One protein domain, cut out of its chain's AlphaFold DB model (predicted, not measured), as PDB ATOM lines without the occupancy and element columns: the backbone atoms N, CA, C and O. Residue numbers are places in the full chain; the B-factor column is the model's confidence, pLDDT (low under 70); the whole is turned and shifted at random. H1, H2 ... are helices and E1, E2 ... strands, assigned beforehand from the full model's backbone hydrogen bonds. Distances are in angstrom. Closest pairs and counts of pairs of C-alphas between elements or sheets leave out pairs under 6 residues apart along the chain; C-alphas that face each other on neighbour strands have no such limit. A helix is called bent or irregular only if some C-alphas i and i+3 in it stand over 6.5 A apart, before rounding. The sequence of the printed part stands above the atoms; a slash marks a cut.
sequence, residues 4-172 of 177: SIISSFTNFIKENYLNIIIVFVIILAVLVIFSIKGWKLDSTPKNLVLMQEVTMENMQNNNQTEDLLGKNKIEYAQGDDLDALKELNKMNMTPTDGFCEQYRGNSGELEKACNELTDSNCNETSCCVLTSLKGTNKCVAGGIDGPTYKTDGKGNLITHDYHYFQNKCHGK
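This is residues 4 to 172 of the 177 residues of an uncharacterized protein of viral metagenome (UniProt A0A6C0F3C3). A long helix, H1, bent nearly into an L, stands free far from a small compact head, and a long bare strand of chain, residues 37 to 81, loops out between them. In the head, a strongly twisted sheet of four strands has H5 over one face and H4 beside its edge strand E2, with H3 near both helices; H2 stands free on the way to it. The printed part has 169 residues, with five named helices followed by four named strands; the sheet's order is E2, E1, E3, E4, antiparallel throughout, and the class is mixed, helices and strands. The whole is extended, with a radius of gyration of the C-alphas of 28.8 A, and elongated, spanning 94 by 54 by 32 A.

H1, residues 4 to 36, begins with C-alpha 4 at (51.239, 109.073, 1.829). By its hydrogen bonds it was assigned as one helix, but it is bent: C-alphas 15 and 18 are 8.1 A apart. Its arms are H1a, residues 4 to 15, 17.4 A, and H1b, residues 18 to 36, 27.0 A. H2 is residues 82 to 90, 13.0 A; H3 95 to 101; H4 107 to 116, 14.3 A; H5 119 to 124. The strands are E1, 128 to 133, 15.9 A; E2, 136 to 143, 19.1 A, which bends by 69 degrees at residue 140; E3, 162 to 165; and E4, 168 to 171, ending at C-alpha 171 (-6.486, 171.223, -1.554).

E1 and E2 form a hairpin, with N 131 and O 138 2.8 A apart, within hydrogen-bond range. E1 and E3 are antiparallel neighbours, with N 164 and O 130 at 2.8 A. E3 and E4 form a hairpin, with N 170 and O 163 at 2.8 A. H5 is on the sheet at a height of 7.9 A, only just over E1, as 2 of its 6 C-alphas fall on E3; the C-alphas of Cys 122 and Cys 128 are closest, at 5.7 A. H4 is on the sheet but only just at its level, at a height of 4.0 A; its closest C-alphas to E2 are Glu 111 and Ala 141, 4.7 A. H3 is close to but not clearly touching H4, at a shallow tilt of 30 degrees, opposite ways; the C-alphas of Cys 100 and Leu 110 are closest, at 7.5 A. H1a and H1b stand only just about perpendicular, at 72 degrees. H1b and H2 are apart. Every O i to N i+4 pair is within hydrogen-bond range in H1a, H1b, H2, H4 and H5; in H3, 2 of 3 are.

The C-alphas of Ser 4 and Glu 75 are the two farthest apart, at 94.6 A. The printed part has no cut. The links H1 to H2, 45 residues, and E2 to E3, 18 residues, are long. The mean pLDDT of the printed part is 75.5, and residues 38 to 96 are under 70.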
ATOM      1  N   SER A   4      52.242 110.024   2.342       73.62
ATOM      2  CA  SER A   4      51.239 109.073   1.829       73.62
ATOM      3  C   SER A   4      49.898 109.738   1.479       73.62
ATOM      4  O   SER A   4      49.230 109.389   0.502       73.62
ATOM      5  N   ILE A   5      49.519 110.756   2.251       78.56
ATOM      6  CA  ILE A   5      48.290 111.510   2.018       78.56
ATOM      7  C   ILE A   5      48.465 112.360   0.752       78.56
ATOM      8  O   ILE A   5      47.614 112.355  -0.135       78.56
ATOM      9  N   ILE A   6      49.621 113.015   0.613       80.19
ATOM     10  CA  ILE A   6      49.937 113.909  -0.510       80.19
ATOM     11  C   ILE A   6      49.962 113.149  -1.849       80.19
ATOM     12  O   ILE A   6      49.416 113.637  -2.841       80.19
ATOM     13  N   SER A   7      50.536 111.942  -1.899       79.06
ATOM     14  CA  SER A   7      50.592 111.150  -3.138       79.06
ATOM     15  C   SER A   7      49.203 110.721  -3.622       79.06
ATOM     16  O   SER A   7      48.895 110.854  -4.807       79.06
ATOM     17  N   SER A   8      48.328 110.312  -2.703       79.06
ATOM     18  CA  SER A   8      46.948 109.919  -3.009       79.06
ATOM     19  C   SER A   8      46.134 111.090  -3.577       79.06
ATOM     20  O   SER A   8      45.440 110.940  -4.583       79.06
ATOM     21  N   PHE A   9      46.292 112.289  -3.004       80.94
ATOM     22  CA  PHE A   9      45.653 113.504  -3.516       80.94
ATOM     23  C   PHE A   9      46.162 113.908  -4.907       80.94
ATOM     24  O   PHE A   9      45.370 114.279  -5.773       80.94
ATOM     25  N   THR A  10      47.472 113.818  -5.160       81.62
ATOM     26  CA  THR A  10      48.033 114.205  -6.469       81.62
ATOM     27  C   THR A  10      47.596 113.287  -7.611       81.62
ATOM     28  O   THR A  10      47.369 113.776  -8.719       81.62
ATOM     29  N   ASN A  11      47.425 111.987  -7.356       85.69
ATOM     30  CA  ASN A  11      46.933 111.044  -8.364       85.69
ATOM     31  C   ASN A  11      45.473 111.327  -8.734       85.69
ATOM     32  O   ASN A  11      45.149 111.411  -9.915       85.69
ATOM     33  N   PHE A  12      44.621 111.596  -7.742       84.94
ATOM     34  CA  PHE A  12      43.222 111.949  -7.980       84.94
ATOM     35  C   PHE A  12      43.064 113.220  -8.830       84.94
ATOM     36  O   PHE A  12      42.247 113.264  -9.754       84.94
ATOM     37  N   ILE A  13      43.879 114.247  -8.549       86.75
ATOM     38  CA  ILE A  13      43.888 115.491  -9.329       86.75
ATOM     39  C   ILE A  13      44.343 115.215 -10.761       86.75
ATOM     40  O   ILE A  13      43.722 115.725 -11.683       86.75
ATOM     41  N   LYS A  14      45.384 114.399 -10.968       88.00
ATOM     42  CA  LYS A  14      45.873 114.059 -12.313       88.00
ATOM     43  C   LYS A  14      44.849 113.296 -13.146       88.00
ATOM     44  O   LYS A  14      44.753 113.558 -14.337       88.00
ATOM     45  N   GLU A  15      44.083 112.390 -12.549       91.69
ATOM     46  CA  GLU A  15      43.062 111.628 -13.280       91.69
ATOM     47  C   GLU A  15      41.858 112.492 -13.675       91.69
ATOM     48  O   GLU A  15      41.286 112.307 -14.747       91.69
ATOM     49  N   ASN A  16      41.503 113.480 -12.849       90.69
ATOM     50  CA  ASN A  16      40.301 114.298 -13.038       90.69
ATOM     51  C   ASN A  16      40.592 115.755 -13.433       90.69
ATOM     52  O   ASN A  16      39.682 116.588 -13.427       90.69
ATOM     53  N   TYR A  17      41.837 116.088 -13.795       92.31
ATOM     54  CA  TYR A  17      42.266 117.479 -13.982       92.31
ATOM     55  C   TYR A  17      41.465 118.211 -15.066       92.31
ATOM     56  O   TYR A  17      41.182 119.396 -14.915       92.31
ATOM     57  N   LEU A  18      41.046 117.510 -16.126       90.31
ATOM     58  CA  LEU A  18      40.222 118.080 -17.195       90.31
ATOM     59  C   LEU A  18      38.865 118.563 -16.672       90.31
ATOM     60  O   LEU A  18      38.480 119.700 -16.935       90.31
ATOM     61  N   ASN A  19      38.176 117.743 -15.875       93.25
ATOM     62  CA  ASN A  19      36.895 118.114 -15.273       93.25
ATOM     63  C   ASN A  19      37.066 119.271 -14.283       93.25
ATOM     64  O   ASN A  19      36.264 120.202 -14.273       93.25
ATOM     65  N   ILE A  20      38.148 119.250 -13.500       92.94
ATOM     66  CA  ILE A  20      38.479 120.322 -12.554       92.94
ATOM     67  C   ILE A  20      38.711 121.647 -13.298       92.94
ATOM     68  O   ILE A  20      38.157 122.674 -12.908       92.94
ATOM     69  N   ILE A  21      39.476 121.629 -14.394       94.50
ATOM     70  CA  ILE A  21      39.722 122.816 -15.225       94.50
ATOM     71  C   ILE A  21      38.415 123.333 -15.830       94.50
ATOM     72  O   ILE A  21      38.166 124.533 -15.781       94.50
ATOM     73  N   ILE A  22      37.562 122.453 -16.362       95.94
ATOM     74  CA  ILE A  22      36.268 122.845 -16.941       95.94
ATOM     75  C   ILE A  22      35.397 123.556 -15.903       95.94
ATOM     76  O   ILE A  22      34.855 124.623 -16.188       95.94
ATOM     77  N   VAL A  23      35.308 123.020 -14.684       96.12
ATOM     78  CA  VAL A  23      34.563 123.656 -13.587       96.12
ATOM     79  C   VAL A  23      35.134 125.040 -13.269       96.12
ATOM     80  O   VAL A  23      34.375 126.003 -13.164       96.12
ATOM     81  N   PHE A  24      36.461 125.174 -13.193       95.62
ATOM     82  CA  PHE A  24      37.115 126.467 -12.976       95.62
ATOM     83  C   PHE A  24      36.809 127.482 -14.085       95.62
ATOM     84  O   PHE A  24      36.518 128.642 -13.796       95.62
ATOM     85  N   VAL A  25      36.830 127.053 -15.348       96.81
ATOM     86  CA  VAL A  25      36.514 127.912 -16.498       96.81
ATOM     87  C   VAL A  25      35.055 128.364 -16.460       96.81
ATOM     88  O   VAL A  25      34.784 129.539 -16.700       96.81
ATOM     89  N   ILE A  26      34.121 127.476 -16.108       96.81
ATOM     90  CA  ILE A  26      32.702 127.825 -15.949       96.81
ATOM     91  C   ILE A  26      32.530 128.873 -14.844       96.81
ATOM     92  O   ILE A  26      31.846 129.872 -15.058       96.81
ATOM     93  N   ILE A  27      33.185 128.693 -13.693       96.00
ATOM     94  CA  ILE A  27      33.139 129.656 -12.584       96.00
ATOM     95  C   ILE A  27      33.667 131.024 -13.035       96.00
ATOM     96  O   ILE A  27      33.006 132.038 -12.816       96.00
ATOM     97  N   LEU A  28      34.819 131.068 -13.710       95.75
ATOM     98  CA  LEU A  28      35.394 132.319 -14.214       95.75
ATOM     99  C   LEU A  28      34.492 132.994 -15.256       95.75
ATOM    100  O   LEU A  28      34.291 134.205 -15.191       95.75
ATOM    101  N   ALA A  29      33.900 132.230 -16.176       95.06
ATOM    102  CA  ALA A  29      32.964 132.757 -17.168       95.06
ATOM    103  C   ALA A  29      31.724 133.376 -16.504       95.06
ATOM    104  O   ALA A  29      31.299 134.469 -16.877       95.06
ATOM    105  N   VAL A  30      31.182 132.716 -15.480       94.19
ATOM    106  CA  VAL A  30      30.056 133.216 -14.685       94.19
ATOM    107  C   VAL A  30      30.424 134.515 -13.957       94.19
ATOM    108  O   VAL A  30      29.656 135.475 -14.014       94.19
ATOM    109  N   LEU A  31      31.615 134.598 -13.353       91.75
ATOM    110  CA  LEU A  31      32.102 135.825 -12.709       91.75
ATOM    111  C   LEU A  31      32.216 136.989 -13.701       91.75
ATOM    112  O   LEU A  31      31.743 138.084 -13.407       91.75
ATOM    113  N   VAL A  32      32.759 136.750 -14.898       93.56
ATOM    114  CA  VAL A  32      32.856 137.770 -15.956       93.56
ATOM    115  C   VAL A  32      31.468 138.223 -16.418       93.56
ATOM    116  O   VAL A  32      31.233 139.422 -16.567       93.56
ATOM    117  N   ILE A  33      30.521 137.295 -16.588       92.44
ATOM    118  CA  ILE A  33      29.127 137.624 -16.925       92.44
ATOM    119  C   ILE A  33      28.504 138.515 -15.841       92.44
ATOM    120  O   ILE A  33      27.834 139.493 -16.176       92.44
ATOM    121  N   PHE A  34      28.739 138.219 -14.559       89.69
ATOM    122  CA  PHE A  34      28.256 139.044 -13.450       89.69
ATOM    123  C   PHE A  34      28.917 140.426 -13.393       89.69
ATOM    124  O   PHE A  34      28.227 141.411 -13.118       89.69
ATOM    125  N   SER A  35      30.210 140.526 -13.717       86.31
ATOM    126  CA  SER A  35      30.913 141.808 -13.828       86.31
ATOM    127  C   SER A  35      30.365 142.676 -14.966       86.31
ATOM    128  O   SER A  35      30.168 143.872 -14.772       86.31
ATOM    129  N   ILE A  36      30.069 142.090 -16.134       90.19
ATOM    130  CA  ILE A  36      29.534 142.827 -17.296       90.19
ATOM    131  C   ILE A  36      28.074 143.234 -17.078       90.19
ATOM    132  O   ILE A  36      27.690 144.352 -17.414       90.19
ATOM    133  N   LYS A  37      27.245 142.351 -16.506       84.69
ATOM    134  CA  LYS A  37      25.829 142.647 -16.232       84.69
ATOM    135  C   LYS A  37      25.626 143.670 -15.110       84.69
ATOM    136  O   LYS A  37      24.487 144.053 -14.860       84.69
ATOM    137  N   GLY A  38      26.697 144.122 -14.457       68.44
ATOM    138  CA  GLY A  38      26.613 145.112 -13.394       68.44
ATOM    139  C   GLY A  38      25.813 144.584 -12.211       68.44
ATOM    140  O   GLY A  38      24.867 145.237 -11.766       68.44
ATOM    141  N   TRP A  39      26.162 143.395 -11.704       66.19
ATOM    142  CA  TRP A  39      25.560 142.910 -10.466       66.19
ATOM    143  C   TRP A  39      26.025 143.816  -9.325       66.19
ATOM    144  O   TRP A  39      27.163 143.732  -8.863       66.19
ATOM    145  N   LYS A  40      25.153 144.727  -8.887       60.06
ATOM    146  CA  LYS A  40      25.350 145.455  -7.638       60.06
ATOM    147  C   LYS A  40      25.225 144.454  -6.488       60.06
ATOM    148  O   LYS A  40      24.159 144.308  -5.908       60.06
ATOM    149  N   LEU A  41      26.325 143.788  -6.140       57.16
ATOM    150  CA  LEU A  41      26.528 143.128  -4.843       57.16
ATOM    151  C   LEU A  41      26.771 144.176  -3.742       57.16
ATOM    152  O   LEU A  41      27.585 143.979  -2.850       57.16
ATOM    153  N   ASP A  42      26.066 145.306  -3.818       57.53
ATOM    154  CA  ASP A  42      25.963 146.251  -2.720       57.53
ATOM    155  C   ASP A  42      24.544 146.173  -2.167       57.53
ATOM    156  O   ASP A  42      23.691 147.038  -2.332       57.53
ATOM    157  N   SER A  43      24.268 145.023  -1.571       56.44
ATOM    158  CA  SER A  43      23.570 145.026  -0.302       56.44
ATOM    159  C   SER A  43      24.621 144.685   0.732       56.44
ATOM    160  O   SER A  43      24.646 143.582   1.269       56.44
ATOM    161  N   THR A  44      25.531 145.625   0.992       53.16
ATOM    162  CA  THR A  44      25.940 145.758   2.378       53.16
ATOM    163  C   THR A  44      24.739 146.353   3.113       53.16
ATOM    164  O   THR A  44      24.455 147.542   2.955       53.16
ATOM    165  N   PRO A  45      23.991 145.588   3.932       57.34
ATOM    166  CA  PRO A  45      23.403 146.228   5.088       57.34
ATOM    167  C   PRO A  45      24.598 146.821   5.833       57.34
ATOM    168  O   PRO A  45      25.445 146.083   6.342       57.34
ATOM    169  N   LYS A  46      24.742 148.152   5.795       49.06
ATOM    170  CA  LYS A  46      25.637 148.880   6.695       49.06
ATOM    171  C   LYS A  46      25.388 148.297   8.077       49.06
ATOM    172  O   LYS A  46      24.295 148.487   8.589       49.06
ATOM    173  N   ASN A  47      26.360 147.523   8.566       49.16
ATOM    174  CA  ASN A  47      26.398 146.849   9.858       49.16
ATOM    175  C   ASN A  47      25.066 146.907  10.622       49.16
ATOM    176  O   ASN A  47      24.801 147.887  11.320       49.16
ATOM    177  N   LEU A  48      24.272 145.832  10.544       54.50
ATOM    178  CA  LEU A  48      23.423 145.476  11.677       54.50
ATOM    179  C   LEU A  48      24.378 145.261  12.855       54.50
ATOM    180  O   LEU A  48      24.913 144.173  13.059       54.50
ATOM    181  N   VAL A  49      24.636 146.326  13.611       49.16
ATOM    182  CA  VAL A  49      24.982 146.176  15.016       49.16
ATOM    183  C   VAL A  49      23.846 145.339  15.577       49.16
ATOM    184  O   VAL A  49      22.686 145.717  15.429       49.16
ATOM    185  N   LEU A  50      24.176 144.166  16.116       58.78
ATOM    186  CA  LEU A  50      23.239 143.315  16.834       58.78
ATOM    187  C   LEU A  50      22.597 144.169  17.932       58.78
ATOM    188  O   LEU A  50      23.157 144.323  19.017       58.78
ATOM    189  N   MET A  51      21.448 144.777  17.636       47.16
ATOM    190  CA  MET A  51      20.581 145.336  18.653       47.16
ATOM    191  C   MET A  51      19.962 144.136  19.339       47.16
ATOM    192  O   MET A  51      19.008 143.554  18.844       47.16
ATOM    193  N   GLN A  52      20.662 143.748  20.403       57.81
ATOM    194  CA  GLN A  52      20.162 143.156  21.626       57.81
ATOM    195  C   GLN A  52      19.142 142.034  21.417       57.81
ATOM    196  O   GLN A  52      18.003 142.259  21.028       57.81
ATOM    197  N   GLU A  53      19.558 140.817  21.764       52.03
ATOM    198  CA  GLU A  53      18.650 139.723  22.093       52.03
ATOM    199  C   GLU A  53      17.678 140.222  23.170       52.03
ATOM    200  O   GLU A  53      17.991 140.266  24.358       52.03
ATOM    201  N   VAL A  54      16.516 140.705  22.735       53.16
ATOM    202  CA  VAL A  54      15.404 140.998  23.623       53.16
ATOM    203  C   VAL A  54      14.705 139.664  23.786       53.16
ATOM    204  O   VAL A  54      13.982 139.206  22.900       53.16
ATOM    205  N   THR A  55      14.984 138.994  24.897       48.91
ATOM    206  CA  THR A  55      14.120 137.934  25.398       48.91
ATOM    207  C   THR A  55      12.692 138.473  25.389       48.91
ATOM    208  O   THR A  55      12.371 139.409  26.119       48.91
ATOM    209  N   MET A  56      11.848 137.921  24.513       45.09
ATOM    210  CA  MET A  56      10.413 138.175  24.543       45.09
ATOM    211  C   MET A  56       9.877 137.553  25.827       45.09
ATOM    212  O   MET A  56       9.530 136.374  25.867       45.09
ATOM    213  N   GLU A  57       9.843 138.330  26.902       54.66
ATOM    214  CA  GLU A  57       8.991 137.988  28.023       54.66
ATOM    215  C   GLU A  57       7.548 138.250  27.593       54.66
ATOM    216  O   GLU A  57       7.188 139.353  27.179       54.66
ATOM    217  N   ASN A  58       6.725 137.200  27.646       55.94
ATOM    218  CA  ASN A  58       5.282 137.300  27.479       55.94
ATOM    219  C   ASN A  58       4.737 138.254  28.548       55.94
ATOM    220  O   ASN A  58       4.487 137.844  29.682       55.94
ATOM    221  N   MET A  59       4.526 139.521  28.194       56.00
ATOM    222  CA  MET A  59       3.761 140.422  29.040       56.00
ATOM    223  C   MET A  59       2.287 140.079  28.894       56.00
ATOM    224  O   MET A  59       1.643 140.291  27.867       56.00
ATOM    225  N   GLN A  60       1.786 139.467  29.957       52.28
ATOM    226  CA  GLN A  60       0.393 139.150  30.172       52.28
ATOM    227  C   GLN A  60      -0.425 140.444  30.060       52.28
ATOM    228  O   GLN A  60      -0.282 141.360  30.867       52.28
ATOM    229  N   ASN A  61      -1.251 140.510  29.018       53.88
ATOM    230  CA  ASN A  61      -2.164 141.611  28.740       53.88
ATOM    231  C   ASN A  61      -3.109 141.791  29.934       53.88
ATOM    232  O   ASN A  61      -3.957 140.930  30.183       53.88
ATOM    233  N   ASN A  62      -2.972 142.897  30.664       46.41
ATOM    234  CA  ASN A  62      -4.027 143.354  31.551       46.41
ATOM    235  C   ASN A  62      -4.635 144.614  30.947       46.41
ATOM    236  O   ASN A  62      -4.041 145.692  30.956       46.41
ATOM    237  N   ASN A  63      -5.815 144.420  30.369       60.38
ATOM    238  CA  ASN A  63      -6.660 145.458  29.816       60.38
ATOM    239  C   ASN A  63      -6.969 146.494  30.896       60.38
ATOM    240  O   ASN A  63      -7.756 146.208  31.793       60.38
ATOM    241  N   GLN A  64      -6.399 147.690  30.777       55.94
ATOM    242  CA  GLN A  64      -7.024 148.945  31.188       55.94
ATOM    243  C   GLN A  64      -6.110 150.093  30.774       55.94
ATOM    244  O   GLN A  64      -5.065 150.299  31.378       55.94
ATOM    245  N   THR A  65      -6.481 150.806  29.712       43.16
ATOM    246  CA  THR A  65      -6.769 152.252  29.723       43.16
ATOM    247  C   THR A  65      -7.192 152.623  28.297       43.16
ATOM    248  O   THR A  65      -6.451 153.246  27.543       43.16
ATOM    249  N   GLU A  66      -8.386 152.180  27.904       49.28
ATOM    250  CA  GLU A  66      -9.190 153.027  27.030       49.28
ATOM    251  C   GLU A  66      -9.909 154.039  27.925       49.28
ATOM    252  O   GLU A  66     -10.343 153.695  29.025       49.28
ATOM    253  N   ASP A  67     -10.035 155.254  27.399       48.31
ATOM    254  CA  ASP A  67     -10.714 156.425  27.956       48.31
ATOM    255  C   ASP A  67      -9.890 157.288  28.927       48.31
ATOM    256  O   ASP A  67      -9.724 156.958  30.095       48.31
ATOM    257  N   LEU A  68      -9.367 158.408  28.400       44.03
ATOM    258  CA  LEU A  68      -9.294 159.737  29.038       44.03
ATOM    259  C   LEU A  68      -8.576 160.741  28.105       44.03
ATOM    260  O   LEU A  68      -7.516 161.278  28.412       44.03
ATOM    261  N   LEU A  69      -9.184 161.053  26.956       41.03
ATOM    262  CA  LEU A  69      -9.006 162.381  26.339       41.03
ATOM    263  C   LEU A  69     -10.357 163.022  25.988       41.03
ATOM    264  O   LEU A  69     -10.500 163.778  25.031       41.03
ATOM    265  N   GLY A  70     -11.369 162.732  26.804       43.88
ATOM    266  CA  GLY A  70     -12.555 163.560  26.940       43.88
ATOM    267  C   GLY A  70     -12.347 164.559  28.074       43.88
ATOM    268  O   GLY A  70     -12.451 164.191  29.235       43.88
ATOM    269  N   LYS A  71     -12.147 165.832  27.713       53.91
ATOM    270  CA  LYS A  71     -12.225 167.023  28.584       53.91
ATOM    271  C   LYS A  71     -11.081 167.188  29.598       53.91
ATOM    272  O   LYS A  71     -11.094 166.608  30.672       53.91
ATOM    273  N   ASN A  72     -10.212 168.165  29.350       38.91
ATOM    274  CA  ASN A  72     -10.155 169.335  30.229       38.91
ATOM    275  C   ASN A  72      -9.389 170.487  29.577       38.91
ATOM    276  O   ASN A  72      -8.233 170.378  29.180       38.91
ATOM    277  N   LYS A  73     -10.094 171.613  29.492       54.81
ATOM    278  CA  LYS A  73      -9.563 172.961  29.344       54.81
ATOM    279  C   LYS A  73      -8.570 173.184  30.488       54.81
ATOM    280  O   LYS A  73      -8.993 173.159  31.640       54.81
ATOM    281  N   ILE A  74      -7.289 173.400  30.197       35.59
ATOM    282  CA  ILE A  74      -6.356 173.905  31.210       35.59
ATOM    283  C   ILE A  74      -6.162 175.394  30.956       35.59
ATOM    284  O   ILE A  74      -5.492 175.825  30.021       35.59
ATOM    285  N   GLU A  75      -6.840 176.163  31.798       36.19
ATOM    286  CA  GLU A  75      -6.578 177.564  32.081       36.19
ATOM    287  C   GLU A  75      -5.488 177.590  33.178       36.19
ATOM    288  O   GLU A  75      -5.687 177.010  34.239       36.19
ATOM    289  N   TYR A  76      -4.327 178.171  32.842       42.28
ATOM    290  CA  TYR A  76      -3.172 178.636  33.645       42.28
ATOM    291  C   TYR A  76      -2.827 178.008  35.021       42.28
ATOM    292  O   TYR A  76      -3.569 178.184  35.980       42.28
ATOM    293  N   ALA A  77      -1.578 177.528  35.175       30.83
ATOM    294  CA  ALA A  77      -0.700 177.858  36.318       30.83
ATOM    295  C   ALA A  77       0.784 177.471  36.071       30.83
ATOM    296  O   ALA A  77       1.066 176.346  35.682       30.83
ATOM    297  N   GLN A  78       1.681 178.430  36.346       36.09
ATOM    298  CA  GLN A  78       3.085 178.342  36.802       36.09
ATOM    299  C   GLN A  78       4.136 177.471  36.054       36.09
ATOM    300  O   GLN A  78       4.060 176.247  36.037       36.09
ATOM    301  N   GLY A  79       5.193 178.135  35.546       50.38
ATOM    302  CA  GLY A  79       6.512 177.535  35.241       50.38
ATOM    303  C   GLY A  79       7.093 176.827  36.475       50.38
ATOM    304  O   GLY A  79       6.732 177.166  37.596       50.38
ATOM    305  N   ASP A  80       7.860 175.742  36.372       52.66
ATOM    306  CA  ASP A  80       9.161 175.635  35.700       52.66
ATOM    307  C   ASP A  80       9.493 174.167  35.309       52.66
ATOM    308  O   ASP A  80      10.634 173.732  35.419       52.66
ATOM    309  N   ASP A  81       8.504 173.375  34.868       54.41
ATOM    310  CA  ASP A  81       8.694 171.961  34.459       54.41
ATOM    311  C   ASP A  81       8.047 171.632  33.094       54.41
ATOM    312  O   ASP A  81       7.470 170.574  32.847       54.41
ATOM    313  N   LEU A  82       8.107 172.598  32.173       52.47
ATOM    314  CA  LEU A  82       7.652 172.445  30.783       52.47
ATOM    315  C   LEU A  82       8.688 171.714  29.911       52.47
ATOM    316  O   LEU A  82       8.350 171.185  28.849       52.47
ATOM    317  N   ASP A  83       9.946 171.688  30.343       58.47
ATOM    318  CA  ASP A  83      11.042 171.151  29.542       58.47
ATOM    319  C   ASP A  83      11.173 169.630  29.693       58.47
ATOM    320  O   ASP A  83      11.393 168.951  28.695       58.47
ATOM    321  N   ALA A  84      10.900 169.051  30.870       57.91
ATOM    322  CA  ALA A  84      10.909 167.593  31.037       57.91
ATOM    323  C   ALA A  84       9.743 166.904  30.297       57.91
ATOM    324  O   ALA A  84       9.924 165.861  29.666       57.91
ATOM    325  N   LEU A  85       8.552 167.515  30.288       57.19
ATOM    326  CA  LEU A  85       7.386 167.003  29.554       57.19
ATOM    327  C   LEU A  85       7.545 167.102  28.025       57.19
ATOM    328  O   LEU A  85       7.002 166.275  27.289       57.19
ATOM    329  N   LYS A  86       8.323 168.072  27.526       57.69
ATOM    330  CA  LYS A  86       8.698 168.153  26.103       57.69
ATOM    331  C   LYS A  86       9.648 167.032  25.684       57.69
ATOM    332  O   LYS A  86       9.539 166.552  24.557       57.69
ATOM    333  N   GLU A  87      10.540 166.598  26.569       58.62
ATOM    334  CA  GLU A  87      11.492 165.519  26.275       58.62
ATOM    335  C   GLU A  87      10.849 164.122  26.344       58.62
ATOM    336  O   GLU A  87      11.235 163.236  25.585       58.62
ATOM    337  N   LEU A  88       9.801 163.922  27.152       57.66
ATOM    338  CA  LEU A  88       9.031 162.666  27.159       57.66
ATOM    339  C   LEU A  88       8.215 162.465  25.868       57.66
ATOM    340  O   LEU A  88       8.149 161.351  25.353       57.66
ATOM    341  N   ASN A  89       7.677 163.540  25.279       57.75
ATOM    342  CA  ASN A  89       7.000 163.475  23.975       57.75
ATOM    343  C   ASN A  89       7.962 163.259  22.792       57.75
ATOM    344  O   ASN A  89       7.533 162.774  21.749       57.75
ATOM    345  N   LYS A  90       9.259 163.564  22.942       54.44
ATOM    346  CA  LYS A  90      10.286 163.231  21.936       54.44
ATOM    347  C   LYS A  90      10.683 161.755  21.937       54.44
ATOM    348  O   LYS A  90      11.251 161.291  20.954       54.44
ATOM    349  N   MET A  91      10.401 161.022  23.016       52.72
ATOM    350  CA  MET A  91      10.692 159.587  23.121       52.72
ATOM    351  C   MET A  91       9.518 158.692  22.709       52.72
ATOM    352  O   MET A  91       9.673 157.475  22.675       52.72
ATOM    353  N   ASN A  92       8.374 159.266  22.325       56.41
ATOM    354  CA  ASN A  92       7.318 158.536  21.628       56.41
ATOM    355  C   ASN A  92       7.563 158.586  20.111       56.41
ATOM    356  O   ASN A  92       6.714 159.033  19.344       56.41
ATOM    357  N   MET A  93       8.777 158.216  19.690       57.34
ATOM    358  CA  MET A  93       9.118 158.161  18.275       57.34
ATOM    359  C   MET A  93       8.473 156.907  17.701       57.34
ATOM    360  O   MET A  93       8.914 155.785  17.953       57.34
ATOM    361  N   THR A  94       7.390 157.098  16.956       65.44
ATOM    362  CA  THR A  94       6.784 156.000  16.213       65.44
ATOM    363  C   THR A  94       7.761 155.534  15.121       65.44
ATOM    364  O   THR A  94       8.606 156.319  14.672       65.44
ATOM    365  N   PRO A  95       7.687 154.277  14.650       64.69
ATOM    366  CA  PRO A  95       8.531 153.807  13.546       64.69
ATOM    367  C   PRO A  95       8.470 154.719  12.304       64.69
ATOM    368  O   PRO A  95       9.462 154.875  11.594       64.69
ATOM    369  N   THR A  96       7.325 155.371  12.087       68.69
ATOM    370  CA  THR A  96       7.073 156.350  11.019       68.69
ATOM    371  C   THR A  96       7.771 157.694  11.234       68.69
ATOM    372  O   THR A  96       8.152 158.335  10.259       68.69
ATOM    373  N   ASP A  97       8.015 158.105  12.480       72.25
ATOM    374  CA  ASP A  97       8.790 159.317  12.781       72.25
ATOM    375  C   ASP A  97      10.297 159.071  12.613       72.25
ATOM    376  O   ASP A  97      11.022 159.915  12.082       72.25
ATOM    377  N   GLY A  98      10.764 157.868  12.964       82.56
ATOM    378  CA  GLY A  98      12.150 157.454  12.727       82.56
ATOM    379  C   GLY A  98      12.529 157.435  11.244       82.56
ATOM    380  O   GLY A  98      13.661 157.770  10.891       82.56
ATOM    381  N   PHE A  99      11.571 157.114  10.367       89.50
ATOM    382  CA  PHE A  99      11.766 157.159   8.918       89.50
ATOM    383  C   PHE A  99      12.121 158.564   8.413       89.50
ATOM    384  O   PHE A  99      12.904 158.697   7.475       89.50
ATOM    385  N   CYS A 100      11.564 159.612   9.011       89.38
ATOM    386  CA  CYS A 100      11.813 160.983   8.583       89.38
ATOM    387  C   CYS A 100      13.160 161.506   9.081       89.38
ATOM    388  O   CYS A 100      13.897 162.152   8.332       89.38
ATOM    389  N   GLU A 101      13.512 161.188  10.328       88.56
ATOM    390  CA  GLU A 101      14.743 161.681  10.947       88.56
ATOM    391  C   GLU A 101      16.009 161.162  10.251       88.56
ATOM    392  O   GLU A 101      16.990 161.900  10.150       88.56
ATOM    393  N   GLN A 102      15.994 159.948   9.682       87.75
ATOM    394  CA  GLN A 102      17.146 159.420   8.925       87.75
ATOM    395  C   GLN A 102      17.504 160.249   7.678       87.75
ATOM    396  O   GLN A 102      18.656 160.220   7.248       87.75
ATOM    397  N   TYR A 103      16.558 161.010   7.116       90.56
ATOM    398  CA  TYR A 103      16.790 161.860   5.941       90.56
ATOM    399  C   TYR A 103      16.801 163.352   6.276       90.56
ATOM    400  O   TYR A 103      16.731 164.208   5.387       90.56
ATOM    401  N   ARG A 104      16.882 163.702   7.562       88.62
ATOM    402  CA  ARG A 104      16.866 165.093   7.998       88.62
ATOM    403  C   ARG A 104      18.027 165.874   7.380       88.62
ATOM    404  O   ARG A 104      19.190 165.505   7.494       88.62
ATOM    405  N   GLY A 105      17.694 166.980   6.714       88.12
ATOM    406  CA  GLY A 105      18.664 167.802   5.983       88.12
ATOM    407  C   GLY A 105      19.031 167.275   4.590       88.12
ATOM    408  O   GLY A 105      19.768 167.949   3.876       88.12
ATOM    409  N   ASN A 106      18.488 166.129   4.168       91.50
ATOM    410  CA  ASN A 106      18.683 165.566   2.836       91.50
ATOM    411  C   ASN A 106      17.343 165.351   2.115       91.50
ATOM    412  O   ASN A 106      16.875 164.230   1.924       91.50
ATOM    413  N   SER A 107      16.729 166.451   1.673       89.62
ATOM    414  CA  SER A 107      15.435 166.421   0.975       89.62
ATOM    415  C   SER A 107      15.462 165.612  -0.326       89.62
ATOM    416  O   SER A 107      14.439 165.061  -0.716       89.62
ATOM    417  N   GLY A 108      16.621 165.503  -0.987       90.69
ATOM    418  CA  GLY A 108      16.751 164.742  -2.230       90.69
ATOM    419  C   GLY A 108      16.719 163.227  -2.017       90.69
ATOM    420  O   GLY A 108      16.145 162.507  -2.832       90.69
ATOM    421  N   GLU A 109      17.322 162.731  -0.935       92.94
ATOM    422  CA  GLU A 109      17.202 161.320  -0.542       92.94
ATOM    423  C   GLU A 109      15.842 161.019   0.078       92.94
ATOM    424  O   GLU A 109      15.253 159.995  -0.263       92.94
ATOM    425  N   LEU A 110      15.305 161.940   0.887       93.44
ATOM    426  CA  LEU A 110      13.952 161.825   1.426       93.44
ATOM    427  C   LEU A 110      12.914 161.691   0.307       93.44
ATOM    428  O   LEU A 110      12.049 160.827   0.374       93.44
ATOM    429  N   GLU A 111      13.023 162.509  -0.742       93.50
ATOM    430  CA  GLU A 111      12.138 162.434  -1.903       93.50
ATOM    431  C   GLU A 111      12.165 161.034  -2.512       93.50
ATOM    432  O   GLU A 111      11.112 160.438  -2.716       93.50
ATOM    433  N   LYS A 112      13.350 160.463  -2.748       93.31
ATOM    434  CA  LYS A 112      13.469 159.103  -3.293       93.31
ATOM    435  C   LYS A 112      12.825 158.068  -2.377       93.31
ATOM    436  O   LYS A 112      12.062 157.246  -2.865       93.31
ATOM    437  N   ALA A 113      13.083 158.155  -1.075       92.81
ATOM    438  CA  ALA A 113      12.522 157.235  -0.098       92.81
ATOM    439  C   ALA A 113      10.987 157.330  -0.040       92.81
ATOM    440  O   ALA A 113      10.314 156.307  -0.091       92.81
ATOM    441  N   CYS A 114      10.419 158.543  -0.027       93.50
ATOM    442  CA  CYS A 114       8.969 158.736  -0.098       93.50
ATOM    443  C   CYS A 114       8.383 158.153  -1.396       93.50
ATOM    444  O   CYS A 114       7.339 157.514  -1.350       93.50
ATOM    445  N   ASN A 115       9.057 158.305  -2.545       92.94
ATOM    446  CA  ASN A 115       8.594 157.751  -3.830       92.94
ATOM    447  C   ASN A 115       8.544 156.209  -3.860       92.94
ATOM    448  O   ASN A 115       7.895 155.647  -4.741       92.94
ATOM    449  N   GLU A 116       9.223 155.530  -2.935       92.94
ATOM    450  CA  GLU A 116       9.232 154.067  -2.811       92.94
ATOM    451  C   GLU A 116       8.167 153.542  -1.831       92.94
ATOM    452  O   GLU A 116       7.920 152.334  -1.779       92.94
ATOM    453  N   LEU A 117       7.514 154.424  -1.064       90.75
ATOM    454  CA  LEU A 117       6.480 154.037  -0.108       90.75
ATOM    455  C   LEU A 117       5.169 153.653  -0.801       90.75
ATOM    456  O   LEU A 117       4.780 154.206  -1.830       90.75
ATOM    457  N   THR A 118       4.440 152.731  -0.172       91.38
ATOM    458  CA  THR A 118       3.043 152.449  -0.516       91.38
ATOM    459  C   THR A 118       2.138 153.601  -0.075       91.38
ATOM    460  O   THR A 118       2.468 154.328   0.864       91.38
ATOM    461  N   ASP A 119       0.960 153.736  -0.691       89.75
ATOM    462  CA  ASP A 119      -0.027 154.768  -0.336       89.75
ATOM    463  C   ASP A 119      -0.362 154.774   1.169       89.75
ATOM    464  O   ASP A 119      -0.467 155.842   1.769       89.75
ATOM    465  N   SER A 120      -0.464 153.591   1.795       86.62
ATOM    466  CA  SER A 120      -0.728 153.449   3.236       86.62
ATOM    467  C   SER A 120       0.406 154.032   4.077       86.62
ATOM    468  O   SER A 120       0.176 154.911   4.902       86.62
ATOM    469  N   ASN A 121       1.645 153.603   3.817       87.56
ATOM    470  CA  ASN A 121       2.809 154.038   4.590       87.56
ATOM    471  C   ASN A 121       3.092 155.530   4.367       87.56
ATOM    472  O   ASN A 121       3.489 156.241   5.289       87.56
ATOM    473  N   CYS A 122       2.846 156.021   3.149       90.25
ATOM    474  CA  CYS A 122       2.958 157.435   2.818       90.25
ATOM    475  C   CYS A 122       2.033 158.295   3.684       90.25
ATOM    476  O   CYS A 122       2.432 159.352   4.162       90.25
ATOM    477  N   ASN A 123       0.802 157.826   3.902       84.44
ATOM    478  CA  ASN A 123      -0.218 158.570   4.626       84.44
ATOM    479  C   ASN A 123      -0.034 158.533   6.150       84.44
ATOM    480  O   ASN A 123      -0.650 159.331   6.846       84.44
ATOM    481  N   GLU A 124       0.794 157.629   6.673       83.69
ATOM    482  CA  GLU A 124       1.151 157.552   8.097       83.69
ATOM    483  C   GLU A 124       2.421 158.353   8.432       83.69
ATOM    484  O   GLU A 124       2.638 158.742   9.578       83.69
ATOM    485  N   THR A 125       3.245 158.648   7.426       87.69
ATOM    486  CA  THR A 125       4.550 159.296   7.595       87.69
ATOM    487  C   THR A 125       4.425 160.822   7.675       87.69
ATOM    488  O   THR A 125       3.738 161.450   6.874       87.69
ATOM    489  N   SER A 126       5.129 161.456   8.619       88.25
ATOM    490  CA  SER A 126       5.040 162.904   8.896       88.25
ATOM    491  C   SER A 126       5.875 163.803   7.966       88.25
ATOM    492  O   SER A 126       5.757 165.027   8.030       88.25
ATOM    493  N   CYS A 127       6.687 163.226   7.078       91.44
ATOM    494  CA  CYS A 127       7.543 163.934   6.113       91.44
ATOM    495  C   CYS A 127       7.287 163.553   4.643       91.44
ATOM    496  O   CYS A 127       8.029 163.981   3.752       91.44
ATOM    497  N   CYS A 128       6.252 162.754   4.383       93.00
ATOM    498  CA  CYS A 128       5.802 162.421   3.039       93.00
ATOM    499  C   CYS A 128       4.342 162.851   2.861       93.00
ATOM    500  O   CYS A 128       3.569 162.921   3.813       93.00
ATOM    501  N   VAL A 129       3.966 163.147   1.623       93.12
ATOM    502  CA  VAL A 129       2.605 163.517   1.237       93.12
ATOM    503  C   VAL A 129       2.167 162.682   0.050       93.12
ATOM    504  O   VAL A 129       2.910 162.508  -0.920       93.12
ATOM    505  N   LEU A 130       0.933 162.192   0.104       92.88
ATOM    506  CA  LEU A 130       0.331 161.465  -1.004       92.88
ATOM    507  C   LEU A 130      -0.385 162.462  -1.907       92.88
ATOM    508  O   LEU A 130      -1.474 162.941  -1.601       92.88
ATOM    509  N   THR A 131       0.236 162.809  -3.022       90.25
ATOM    510  CA  THR A 131      -0.354 163.717  -4.008       90.25
ATOM    511  C   THR A 131      -1.250 162.960  -4.970       90.25
ATOM    512  O   THR A 131      -0.917 161.844  -5.358       90.25
ATOM    513  N   SER A 132      -2.354 163.570  -5.398       86.62
ATOM    514  CA  SER A 132      -3.180 163.023  -6.472       86.62
ATOM    515  C   SER A 132      -3.187 163.964  -7.673       86.62
ATOM    516  O   SER A 132      -3.389 165.177  -7.545       86.62
ATOM    517  N   LEU A 133      -2.934 163.399  -8.852       80.62
ATOM    518  CA  LEU A 133      -3.034 164.096 -10.128       80.62
ATOM    519  C   LEU A 133      -3.769 163.204 -11.123       80.62
ATOM    520  O   LEU A 133      -3.277 162.130 -11.473       80.62
ATOM    521  N   LYS A 134      -4.936 163.651 -11.605       74.94
ATOM    522  CA  LYS A 134      -5.732 162.914 -12.609       74.94
ATOM    523  C   LYS A 134      -6.004 161.447 -12.220       74.94
ATOM    524  O   LYS A 134      -5.982 160.563 -13.073       74.94
ATOM    525  N   GLY A 135      -6.223 161.186 -10.930       73.75
ATOM    526  CA  GLY A 135      -6.502 159.844 -10.403       73.75
ATOM    527  C   GLY A 135      -5.276 158.939 -10.236       73.75
ATOM    528  O   GLY A 135      -5.441 157.770  -9.905       73.75
ATOM    529  N   THR A 136      -4.060 159.449 -10.451       82.00
ATOM    530  CA  THR A 136      -2.822 158.748 -10.079       82.00
ATOM    531  C   THR A 136      -2.290 159.331  -8.780       82.00
ATOM    532  O   THR A 136      -2.043 160.538  -8.699       82.00
ATOM    533  N   ASN A 137      -2.106 158.472  -7.781       87.25
ATOM    534  CA  ASN A 137      -1.488 158.848  -6.519       87.25
ATOM    535  C   ASN A 137       0.032 158.744  -6.623       87.25
ATOM    536  O   ASN A 137       0.566 157.845  -7.275       87.25
ATOM    537  N   LYS A 138       0.734 159.672  -5.982       90.31
ATOM    538  CA  LYS A 138       2.189 159.670  -5.909       90.31
ATOM    539  C   LYS A 138       2.641 160.169  -4.547       90.31
ATOM    540  O   LYS A 138       2.314 161.295  -4.167       90.31
ATOM    541  N   CYS A 139       3.410 159.345  -3.845       92.88
ATOM    542  CA  CYS A 139       4.041 159.734  -2.595       92.88
ATOM    543  C   CYS A 139       5.319 160.535  -2.867       92.88
ATOM    544  O   CYS A 139       6.176 160.104  -3.637       92.88
ATOM    545  N   VAL A 140       5.432 161.715  -2.266       93.38
ATOM    546  CA  VAL A 140       6.577 162.627  -2.425       93.38
ATOM    547  C   VAL A 140       6.931 163.250  -1.080       93.38
ATOM    548  O   VAL A 140       6.106 163.258  -0.169       93.38
ATOM    549  N   ALA A 141       8.143 163.778  -0.928       94.00
ATOM    550  CA  ALA A 141       8.541 164.447   0.303       94.00
ATOM    551  C   ALA A 141       7.745 165.740   0.486       94.00
ATOM    552  O   ALA A 141       7.642 166.564  -0.428       94.00
ATOM    553  N   GLY A 142       7.214 165.970   1.680       92.19
ATOM    554  CA  GLY A 142       6.365 167.126   1.947       92.19
ATOM    555  C   GLY A 142       5.786 167.125   3.348       92.19
ATOM    556  O   GLY A 142       6.099 166.272   4.171       92.19
ATOM    557  N   GLY A 143       4.924 168.098   3.607       89.94
ATOM    558  CA  GLY A 143       4.228 168.215   4.882       89.94
ATOM    559  C   GLY A 143       2.815 168.743   4.699       89.94
ATOM    560  O   GLY A 143       2.234 168.666   3.619       89.94
ATOM    561  N   ILE A 144       2.273 169.349   5.751       87.62
ATOM    562  CA  ILE A 144       0.930 169.940   5.725       87.62
ATOM    563  C   ILE A 144       0.727 170.927   4.558       87.62
ATOM    564  O   ILE A 144      -0.332 170.933   3.931       87.62
ATOM    565  N   ASP A 145       1.770 171.681   4.201       87.62
ATOM    566  CA  ASP A 145       1.762 172.660   3.106       87.62
ATOM    567  C   ASP A 145       1.846 172.030   1.701       87.62
ATOM    568  O   ASP A 145       1.787 172.735   0.690       87.62
ATOM    569  N   GLY A 146       1.971 170.703   1.628       88.44
ATOM    570  CA  GLY A 146       2.092 169.930   0.400       88.44
ATOM    571  C   GLY A 146       3.534 169.521   0.072       88.44
ATOM    572  O   GLY A 146       4.390 169.469   0.961       88.44
ATOM    573  N   PRO A 147       3.809 169.183  -1.202       91.12
ATOM    574  CA  PRO A 147       5.117 168.710  -1.646       91.12
ATOM    575  C   PRO A 147       6.227 169.746  -1.485       91.12
ATOM    576  O   PRO A 147       6.061 170.924  -1.811       91.12
ATOM    577  N   THR A 148       7.399 169.269  -1.074       91.50
ATOM    578  CA  THR A 148       8.634 170.058  -0.979       91.50
ATOM    579  C   THR A 148       9.086 170.510  -2.366       91.50
ATOM    580  O   THR A 148       9.436 171.673  -2.577       91.50
ATOM    581  N   TYR A 149       9.033 169.599  -3.339       88.94
ATOM    582  CA  TYR A 149       9.410 169.862  -4.722       88.94
ATOM    583  C   TYR A 149       8.176 170.191  -5.559       88.94
ATOM    584  O   TYR A 149       7.351 169.332  -5.853       88.94
ATOM    585  N   LYS A 150       8.069 171.453  -5.984       85.94
ATOM    586  CA  LYS A 150       6.975 171.941  -6.848       85.94
ATOM    587  C   LYS A 150       7.272 171.790  -8.338       85.94
ATOM    588  O   LYS A 150       6.462 172.194  -9.167       85.94
ATOM    589  N   THR A 151       8.441 171.266  -8.680       83.25
ATOM    590  CA  THR A 151       8.934 171.145 -10.052       83.25
ATOM    591  C   THR A 151       9.505 169.763 -10.294       83.25
ATOM    592  O   THR A 151      10.152 169.201  -9.411       83.25
ATOM    593  N   ASP A 152       9.294 169.229 -11.492       79.94
ATOM    594  CA  ASP A 152       9.890 167.966 -11.910       79.94
ATOM    595  C   ASP A 152      11.390 168.128 -12.233       79.94
ATOM    596  O   ASP A 152      11.939 169.232 -12.260       79.94
ATOM    597  N   GLY A 153      12.068 167.015 -12.533       75.06
ATOM    598  CA  GLY A 153      13.479 167.026 -12.943       75.06
ATOM    599  C   GLY A 153      13.765 167.745 -14.273       75.06
ATOM    600  O   GLY A 153      14.921 167.826 -14.677       75.06
ATOM    601  N   LYS A 154      12.737 168.247 -14.968       75.88
ATOM    602  CA  LYS A 154      12.822 169.026 -16.212       75.88
ATOM    603  C   LYS A 154      12.467 170.504 -15.993       75.88
ATOM    604  O   LYS A 154      12.482 171.269 -16.953       75.88
ATOM    605  N   GLY A 155      12.164 170.907 -14.756       78.12
ATOM    606  CA  GLY A 155      11.780 172.269 -14.393       78.12
ATOM    607  C   GLY A 155      10.309 172.615 -14.649       78.12
ATOM    608  O   GLY A 155       9.931 173.774 -14.491       78.12
ATOM    609  N   ASN A 156       9.462 171.651 -15.020       81.06
ATOM    610  CA  ASN A 156       8.026 171.892 -15.165       81.06
ATOM    611  C   ASN A 156       7.363 171.923 -13.791       81.06
ATOM    612  O   ASN A 156       7.667 171.086 -12.943       81.06
ATOM    613  N   LEU A 157       6.415 172.840 -13.587       80.75
ATOM    614  CA  LEU A 157       5.613 172.877 -12.365       80.75
ATOM    615  C   LEU A 157       4.762 171.608 -12.249       80.75
ATOM    616  O   LEU A 157       3.987 171.283 -13.151       80.75
ATOM    617  N   ILE A 158       4.888 170.916 -11.120       79.62
ATOM    618  CA  ILE A 158       4.047 169.775 -10.786       79.62
ATOM    619  C   ILE A 158       2.751 170.332 -10.200       79.62
ATOM    620  O   ILE A 158       2.715 170.859  -9.089       79.62
ATOM    621  N   THR A 159       1.680 170.264 -10.983       75.06
ATOM    622  CA  THR A 159       0.335 170.615 -10.525       75.06
ATOM    623  C   THR A 159      -0.305 169.387  -9.892       75.06
ATOM    624  O   THR A 159      -0.336 168.341 -10.535       75.06
ATOM    625  N   HIS A 160      -0.838 169.518  -8.681       78.38
ATOM    626  CA  HIS A 160      -1.626 168.486  -8.002       78.38
ATOM    627  C   HIS A 160      -3.014 169.041  -7.682       78.38
ATOM    628  O   HIS A 160      -3.144 170.230  -7.385       78.38
ATOM    629  N   ASP A 161      -4.042 168.196  -7.744       80.75
ATOM    630  CA  ASP A 161      -5.427 168.614  -7.487       80.75
ATOM    631  C   ASP A 161      -5.692 168.736  -5.972       80.75
ATOM    632  O   ASP A 161      -6.381 169.649  -5.498       80.75
ATOM    633  N   TYR A 162      -5.110 167.807  -5.213       86.12
ATOM    634  CA  TYR A 162      -5.128 167.722  -3.755       86.12
ATOM    635  C   TYR A 162      -4.014 166.778  -3.270       86.12
ATOM    636  O   TYR A 162      -3.424 166.025  -4.055       86.12
ATOM    637  N   HIS A 163      -3.719 166.815  -1.973       89.56
ATOM    638  CA  HIS A 163      -2.777 165.913  -1.316       89.56
ATOM    639  C   HIS A 163      -3.320 165.410   0.018       89.56
ATOM    640  O   HIS A 163      -4.118 166.087   0.664       89.56
ATOM    641  N   TYR A 164      -2.862 164.235   0.440       88.56
ATOM    642  CA  TYR A 164      -3.089 163.717   1.782       88.56
ATOM    643  C   TYR A 164      -1.828 163.816   2.627       88.56
ATOM    644  O   TYR A 164      -0.727 163.498   2.172       88.56
ATOM    645  N   PHE A 165      -2.020 164.244   3.867       89.44
ATOM    646  CA  PHE A 165      -1.006 164.282   4.904       89.44
ATOM    647  C   PHE A 165      -1.623 163.750   6.196       89.44
ATOM    648  O   PHE A 165      -2.610 164.310   6.674       89.44
ATOM    649  N   GLN A 166      -1.085 162.662   6.755       85.75
ATOM    650  CA  GLN A 166      -1.595 162.063   7.998       85.75
ATOM    651  C   GLN A 166      -3.105 161.774   7.966       85.75
ATOM    652  O   GLN A 166      -3.852 162.156   8.868       85.75
ATOM    653  N   ASN A 167      -3.570 161.136   6.888       84.62
ATOM    654  CA  ASN A 167      -4.980 160.842   6.607       84.62
ATOM    655  C   ASN A 167      -5.890 162.070   6.425       84.62
ATOM    656  O   ASN A 167      -7.106 161.923   6.296       84.62
ATOM    657  N   LYS A 168      -5.332 163.282   6.360       87.50
ATOM    658  CA  LYS A 168      -6.085 164.516   6.119       87.50
ATOM    659  C   LYS A 168      -5.893 164.971   4.688       87.50
ATOM    660  O   LYS A 168      -4.768 165.052   4.206       87.50
ATOM    661  N   CYS A 169      -6.997 165.273   4.014       89.06
ATOM    662  CA  CYS A 169      -6.963 165.814   2.665       89.06
ATOM    663  C   CYS A 169      -6.813 167.337   2.697       89.06
ATOM    664  O   CYS A 169      -7.525 168.025   3.430       89.06
ATOM    665  N   HIS A 170      -5.931 167.858   1.853       88.12
ATOM    666  CA  HIS A 170      -5.676 169.276   1.670       88.12
ATOM    667  C   HIS A 170      -5.721 169.632   0.175       88.12
ATOM    668  O   HIS A 170      -5.189 168.914  -0.667       88.12
ATOM    669  N   GLY A 171      -6.353 170.756  -0.169       84.62
ATOM    670  CA  GLY A 171      -6.486 171.223  -1.554       84.62
ATOM    671  C   GLY A 171      -7.936 171.346  -2.019       84.62
ATOM    672  O   GLY A 171      -8.878 171.064  -1.284       84.62
ATOM    673  N   LYS A 172      -8.123 171.820  -3.256       79.31
ATOM    674  CA  LYS A 172      -9.460 172.116  -3.801       79.31
ATOM    675  C   LYS A 172     -10.210 170.863  -4.265       79.31
ATOM    676  O   LYS A 172     -11.430 170.909  -4.350       79.31
TER     677      LYS A 172